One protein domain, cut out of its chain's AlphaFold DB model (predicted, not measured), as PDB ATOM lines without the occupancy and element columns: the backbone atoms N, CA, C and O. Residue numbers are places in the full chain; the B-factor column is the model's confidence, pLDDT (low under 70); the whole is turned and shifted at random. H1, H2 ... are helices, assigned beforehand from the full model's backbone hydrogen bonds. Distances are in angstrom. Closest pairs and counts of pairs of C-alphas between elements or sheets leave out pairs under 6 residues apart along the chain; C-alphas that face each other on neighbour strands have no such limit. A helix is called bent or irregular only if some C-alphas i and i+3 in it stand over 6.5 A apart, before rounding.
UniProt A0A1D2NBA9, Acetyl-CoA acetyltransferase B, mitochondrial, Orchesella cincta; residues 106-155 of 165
ATOM      1  N   VAL A 106     -39.157  46.573 -55.856       91.00
ATOM      2  CA  VAL A 106     -37.692  46.615 -55.910       91.00
ATOM      3  C   VAL A 106     -37.194  47.386 -54.698       91.00
ATOM      4  O   VAL A 106     -37.570  48.540 -54.496       91.00
ATOM      5  N   LEU A 107     -36.338  46.745 -53.908       93.38
ATOM      6  CA  LEU A 107     -35.682  47.353 -52.757       93.38
ATOM      7  C   LEU A 107     -34.221  47.641 -53.092       93.38
ATOM      8  O   LEU A 107     -33.550  46.851 -53.752       93.38
ATOM      9  N   ALA A 108     -33.732  48.780 -52.620       92.62
ATOM     10  CA  ALA A 108     -32.344  49.180 -52.763       92.62
ATOM     11  C   ALA A 108     -31.915  49.982 -51.536       92.62
ATOM     12  O   ALA A 108     -32.723  50.679 -50.917       92.62
ATOM     13  N   THR A 109     -30.627  49.915 -51.208       93.94
ATOM     14  CA  THR A 109     -30.033  50.868 -50.271       93.94
ATOM     15  C   THR A 109     -30.018  52.262 -50.892       93.94
ATOM     16  O   THR A 109     -30.020  52.424 -52.116       93.94
ATOM     17  N   GLU A 110     -29.950  53.293 -50.050       90.81
ATOM     18  CA  GLU A 110     -29.866  54.675 -50.530       90.81
ATOM     19  C   GLU A 110     -28.637  54.892 -51.433       90.81
ATOM     20  O   GLU A 110     -28.723  55.573 -52.454       90.81
ATOM     21  N   SER A 111     -27.501  54.269 -51.097       92.62
ATOM     22  CA  SER A 111     -26.279  54.335 -51.906       92.62
ATOM     23  C   SER A 111     -26.464  53.700 -53.285       92.62
ATOM     24  O   SER A 111     -26.107  54.315 -54.288       92.62
ATOM     25  N   ALA A 112     -27.080  52.517 -53.361       92.81
ATOM     26  CA  ALA A 112     -27.352  51.852 -54.630       92.81
ATOM     27  C   ALA A 112     -28.322  52.669 -55.501       92.81
ATOM     28  O   ALA A 112     -28.068  52.852 -56.691       92.81
ATOM     29  N   ALA A 113     -29.381  53.228 -54.901       90.38
ATOM     30  CA  ALA A 113     -30.349  54.076 -55.597       90.38
ATOM     31  C   ALA A 113     -29.700  55.333 -56.211       90.38
ATOM     32  O   ALA A 113     -30.027  55.710 -57.341       90.38
ATOM     33  N   LYS A 114     -28.735  55.947 -55.505       89.50
ATOM     34  CA  LYS A 114     -27.945  57.085 -56.009       89.50
ATOM     35  C   LYS A 114     -27.092  56.699 -57.220       89.50
ATOM     36  O   LYS A 114     -27.065  57.450 -58.194       89.50
ATOM     37  N   THR A 115     -26.455  55.526 -57.202       92.81
ATOM     38  CA  THR A 115     -25.631  55.037 -58.322       92.81
ATOM     39  C   THR A 115     -26.449  54.856 -59.598       92.81
ATOM     40  O   THR A 115     -26.022  55.274 -60.673       92.81
ATOM     41  N   VAL A 116     -27.657  54.296 -59.487       90.94
ATOM     42  CA  VAL A 116     -28.560  54.091 -60.635       90.94
ATOM     43  C   VAL A 116     -29.415  55.323 -60.967       90.94
ATOM     44  O   VAL A 116     -30.341  55.229 -61.771       90.94
ATOM     45  N   LYS A 117     -29.126  56.480 -60.344       90.06
ATOM     46  CA  LYS A 117     -29.793  57.780 -60.562       90.06
ATOM     47  C   LYS A 117     -31.325  57.702 -60.537       90.06
ATOM     48  O   LYS A 117     -32.005  58.441 -61.246       90.06
ATOM     49  N   THR A 118     -31.875  56.803 -59.723       86.50
ATOM     50  CA  THR A 118     -33.322  56.585 -59.623       86.50
ATOM     51  C   THR A 118     -33.844  57.214 -58.338       86.50
ATOM     52  O   THR A 118     -33.248  57.055 -57.275       86.50
ATOM     53  N   LYS A 119     -34.970  57.931 -58.424       88.31
ATOM     54  CA  LYS A 119     -35.630  58.537 -57.261       88.31
ATOM     55  C   LYS A 119     -36.467  57.476 -56.524       88.31
ATOM     56  O   LYS A 119     -37.401  56.952 -57.134       88.31
ATOM     57  N   PRO A 120     -36.189  57.171 -55.242       89.88
ATOM     58  CA  PRO A 120     -37.029  56.269 -54.456       89.88
ATOM     59  C   PRO A 120     -38.461  56.805 -54.328       89.88
ATOM     60  O   PRO A 120     -38.658  58.011 -54.169       89.88
ATOM     61  N   LEU A 121     -39.454  55.912 -54.385       89.88
ATOM     62  CA  LEU A 121     -40.863  56.276 -54.182       89.88
ATOM     63  C   LEU A 121     -41.194  56.446 -52.697       89.88
ATOM     64  O   LEU A 121     -41.915  57.367 -52.324       89.88
ATOM     65  N   VAL A 122     -40.659  55.555 -51.865       91.00
ATOM     66  CA  VAL A 122     -40.858  55.503 -50.414       91.00
ATOM     67  C   VAL A 122     -39.594  54.972 -49.737       91.00
ATOM     68  O   VAL A 122     -38.697  54.445 -50.400       91.00
ATOM     69  N   ARG A 123     -39.532  55.089 -48.410       92.25
ATOM     70  CA  ARG A 123     -38.497  54.495 -47.561       92.25
ATOM     71  C   ARG A 123     -39.168  53.688 -46.455       92.25
ATOM     72  O   ARG A 123     -40.111  54.173 -45.840       92.25
ATOM     73  N   ILE A 124     -38.650  52.495 -46.182       93.50
ATOM     74  CA  ILE A 124     -39.058  51.703 -45.019       93.50
ATOM     75  C   ILE A 124     -38.402  52.328 -43.786       93.50
ATOM     76  O   ILE A 124     -37.178  52.448 -43.726       93.50
ATOM     77  N   VAL A 125     -39.220  52.789 -42.841       92.38
ATOM     78  CA  VAL A 125     -38.746  53.484 -41.630       92.38
ATOM     79  C   VAL A 125     -38.653  52.567 -40.415       92.38
ATOM     80  O   VAL A 125     -37.882  52.852 -39.505       92.38
ATOM     81  N   GLY A 126     -39.402  51.467 -40.426       93.31
ATOM     82  CA  GLY A 126     -39.526  50.556 -39.303       93.31
ATOM     83  C   GLY A 126     -40.293  49.297 -39.672       93.31
ATOM     84  O   GLY A 126     -40.979  49.248 -40.693       93.31
ATOM     85  N   PHE A 127     -40.155  48.287 -38.822       95.19
ATOM     86  CA  PHE A 127     -40.913  47.043 -38.864       95.19
ATOM     87  C   PHE A 127     -41.077  46.524 -37.434       95.19
ATOM     88  O   PHE A 127     -40.161  46.656 -36.611       95.19
ATOM     89  N   GLN A 128     -42.245  45.950 -37.159       95.56
ATOM     90  CA  GLN A 128     -42.575  45.345 -35.881       95.56
ATOM     91  C   GLN A 128     -43.525  44.178 -36.113       95.56
ATOM     92  O   GLN A 128     -44.548  44.324 -36.779       95.56
ATOM     93  N   ASP A 129     -43.185  43.042 -35.527       94.56
ATOM     94  CA  ASP A 129     -44.018  41.859 -35.448       94.56
ATOM     95  C   ASP A 129     -44.686  41.749 -34.072       94.56
ATOM     96  O   ASP A 129     -44.296  42.378 -33.079       94.56
ATOM     97  N   ALA A 130     -45.737  40.942 -34.025       92.25
ATOM     98  CA  ALA A 130     -46.349  40.465 -32.802       92.25
ATOM     99  C   ALA A 130     -46.895  39.061 -33.057       92.25
ATOM    100  O   ALA A 130     -47.332  38.747 -34.163       92.25
ATOM    101  N   GLY A 131     -46.863  38.229 -32.025       89.69
ATOM    102  CA  GLY A 131     -47.523  36.933 -32.004       89.69
ATOM    103  C   GLY A 131     -48.556  36.912 -30.888       89.69
ATOM    104  O   GLY A 131     -48.407  37.612 -29.885       89.69
ATOM    105  N   ASP A 132     -49.585  36.107 -31.081       87.50
ATOM    106  CA  ASP A 132     -50.582  35.776 -30.073       87.50
ATOM    107  C   ASP A 132     -50.894  34.280 -30.216       87.50
ATOM    108  O   ASP A 132     -50.366  33.601 -31.106       87.50
ATOM    109  N   ASP A 133     -51.732  33.763 -29.332       86.81
ATOM    110  CA  ASP A 133     -52.279  32.427 -29.470       86.81
ATOM    111  C   ASP A 133     -53.002  32.268 -30.825       86.81
ATOM    112  O   ASP A 133     -53.595  33.209 -31.360       86.81
ATOM    113  N   GLN A 134     -52.958  31.060 -31.391       78.38
ATOM    114  CA  GLN A 134     -53.577  30.728 -32.679       78.38
ATOM    115  C   GLN A 134     -55.077  31.073 -32.752       78.38
ATOM    116  O   GLN A 134     -55.597  31.346 -33.834       78.38
ATOM    117  N   TRP A 135     -55.776  31.081 -31.615       77.25
ATOM    118  CA  TRP A 135     -57.187  31.447 -31.524       77.25
ATOM    119  C   TRP A 135     -57.422  32.960 -31.664       77.25
ATOM    120  O   TRP A 135     -58.525  33.360 -32.025       77.25
ATOM    121  N   ASN A 136     -56.386  33.779 -31.459       78.38
ATOM    122  CA  ASN A 136     -56.417  35.244 -31.425       78.38
ATOM    123  C   ASN A 136     -55.781  35.885 -32.669       78.38
ATOM    124  O   ASN A 136     -55.212  36.972 -32.589       78.38
ATOM    125  N   PHE A 137     -55.840  35.236 -33.831       77.50
ATOM    126  CA  PHE A 137     -55.033  35.603 -35.004       77.50
ATOM    127  C   PHE A 137     -55.196  37.053 -35.520       77.50
ATOM    128  O   PHE A 137     -54.319  37.530 -36.238       77.50
ATOM    129  N   VAL A 138     -56.278  37.767 -35.174       77.25
ATOM    130  CA  VAL A 138     -56.471  39.191 -35.529       77.25
ATOM    131  C   VAL A 138     -55.826  40.171 -34.534       77.25
ATOM    132  O   VAL A 138     -55.533  41.311 -34.893       77.25
ATOM    133  N   LEU A 139     -55.581  39.753 -33.288       84.69
ATOM    134  CA  LEU A 139     -55.014  40.603 -32.234       84.69
ATOM    135  C   LEU A 139     -53.535  40.989 -32.431       84.69
ATOM    136  O   LEU A 139     -53.179  42.093 -32.014       84.69
ATOM    137  N   PRO A 140     -52.668  40.194 -33.094       88.12
ATOM    138  CA  PRO A 140     -51.296  40.597 -33.387       88.12
ATOM    139  C   PRO A 140     -51.159  42.002 -33.981       88.12
ATOM    140  O   PRO A 140     -50.291  42.758 -33.549       88.12
ATOM    141  N   THR A 141     -52.041  42.413 -34.898       86.75
ATOM    142  CA  THR A 141     -52.011  43.766 -35.484       86.75
ATOM    143  C   THR A 141     -52.257  44.855 -34.434       86.75
ATOM    144  O   THR A 141     -51.593  45.895 -34.447       86.75
ATOM    145  N   VAL A 142     -53.159  44.603 -33.478       89.38
ATOM    146  CA  VAL A 142     -53.454  45.506 -32.351       89.38
ATOM    147  C   VAL A 142     -52.240  45.651 -31.430       89.38
ATOM    148  O   VAL A 142     -51.973  46.743 -30.935       89.38
ATOM    149  N   HIS A 143     -51.467  44.580 -31.246       91.12
ATOM    150  CA  HIS A 143     -50.256  44.590 -30.419       91.12
ATOM    151  C   HIS A 143     -49.042  45.204 -31.131       91.12
ATOM    152  O   HIS A 143     -48.202  45.832 -30.484       91.12
ATOM    153  N   ALA A 144     -48.919  45.008 -32.447       93.94
ATOM    154  CA  ALA A 144     -47.757  45.430 -33.229       93.94
ATOM    155  C   ALA A 144     -47.729  46.943 -33.483       93.94
ATOM    156  O   ALA A 144     -46.666  47.559 -33.381       93.94
ATOM    157  N   ILE A 145     -48.882  47.557 -33.782       94.75
ATOM    158  CA  ILE A 145     -48.957  48.979 -34.154       94.75
ATOM    159  C   ILE A 145     -48.437  49.906 -33.038       94.75
ATOM    160  O   ILE A 145     -47.549  50.710 -33.331       94.75
ATOM    161  N   PRO A 146     -48.898  49.817 -31.771       94.38
ATOM    162  CA  PRO A 146     -48.413  50.699 -30.708       94.38
ATOM    163  C   PRO A 146     -46.910  50.548 -30.469       94.38
ATOM    164  O   PRO A 146     -46.211  51.549 -30.348       94.38
ATOM    165  N   LYS A 147     -46.401  49.308 -30.492       95.62
ATOM    166  CA  LYS A 147     -44.970  49.012 -30.333       95.62
ATOM    167  C   LYS A 147     -44.131  49.609 -31.460       95.62
ATOM    168  O   LYS A 147     -43.051  50.132 -31.204       95.62
ATOM    169  N   LEU A 148     -44.615  49.546 -32.705       96.50
ATOM    170  CA  LEU A 148     -43.942  50.155 -33.852       96.50
ATOM    171  C   LEU A 148     -43.863  51.676 -33.699       96.50
ATOM    172  O   LEU A 148     -42.800  52.259 -33.904       96.50
ATOM    173  N   LEU A 149     -44.986  52.303 -33.350       96.12
ATOM    174  CA  LEU A 149     -45.072  53.746 -33.155       96.12
ATOM    175  C   LEU A 149     -44.146  54.215 -32.029       96.12
ATOM    176  O   LEU A 149     -43.374  55.145 -32.234       96.12
ATOM    177  N   GLU A 150     -44.171  53.534 -30.881       95.62
ATOM    178  CA  GLU A 150     -43.315  53.830 -29.730       95.62
ATOM    179  C   GLU A 150     -41.827  53.694 -30.080       95.62
ATOM    180  O   GLU A 150     -41.056  54.627 -29.870       95.62
ATOM    181  N   LYS A 151     -41.430  52.576 -30.701       95.94
ATOM    182  CA  LYS A 151     -40.039  52.300 -31.104       95.94
ATOM    183  C   LYS A 151     -39.459  53.346 -32.058       95.94
ATOM    184  O   LYS A 151     -38.247  53.540 -32.086       95.94
ATOM    185  N   HIS A 152     -40.309  53.968 -32.870       95.06
ATOM    186  CA  HIS A 152     -39.910  54.965 -33.860       95.06
ATOM    187  C   HIS A 152     -40.318  56.392 -33.485       95.06
ATOM    188  O   HIS A 152     -40.159  57.290 -34.308       95.06
ATOM    189  N   GLU A 153     -40.822  56.593 -32.263       95.50
ATOM    190  CA  GLU A 153     -41.241  57.890 -31.723       95.50
ATOM    191  C   GLU A 153     -42.250  58.631 -32.626       95.50
ATOM    192  O   GLU A 153     -42.277  59.860 -32.693       95.50
ATOM    193  N   VAL A 154     -43.098  57.879 -33.334       94.75
ATOM    194  CA  VAL A 154     -44.132  58.410 -34.233       94.75
ATOM    195  C   VAL A 154     -45.461  58.452 -33.493       94.75
ATOM    196  O   VAL A 154     -45.883  57.453 -32.911       94.75
ATOM    197  N   LYS A 155     -46.175  59.580 -33.539       94.88
ATOM    198  CA  LYS A 155     -47.527  59.646 -32.976       94.88
ATOM    199  C   LYS A 155     -48.536  59.126 -33.992       94.88
ATOM    200  O   LYS A 155     -48.363  59.273 -35.200       94.88
TER     201      LYS A 155
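This is residues 106 to 155 of the 165 residues of the protein "Acetyl-CoA acetyltransferase B, mitochondrial" of Orchesella cincta (UniProt A0A1D2NBA9). With little regular structure, this is a drawn-out chain: short helix H1 at one end, a long stretch without a named element, residues 116 to 138, leading to the other end, and longer helix H2 folding back from there. Residues 111 to 117 and 133 to 138 stick out at the two ends. The printed part has 50 residues, with H1 then H2 and no named strand; the class is all helix, with 19 residues in named elements. It is extended, with a radius of gyration of the C-alphas of 15.9 A, and only just elongated, spanning 47 by 24 by 14 A.

H1, residues 110 to 115, and H2, residues 139 to 151, are apart. Every O i to N i+4 pair is within hydrogen-bond range in H1, and 7 of 9 in H2.

H1 begins at C-alpha 110 (-29.866, 54.675, -50.530). H2, 19.0 A long, ends at C-alpha 151 (-40.039, 52.300, -31.104). H2 is neither bent nor irregular, but only just: C-alphas 143 and 146 are 6.4 A apart.

The two C-alphas farthest apart, those of Lys 117 and Trp 135, are 47.8 A apart. The link from H1 to H2 is long, 23 residues. The printed part has no cut, and no printed residue is under 70 in pLDDT.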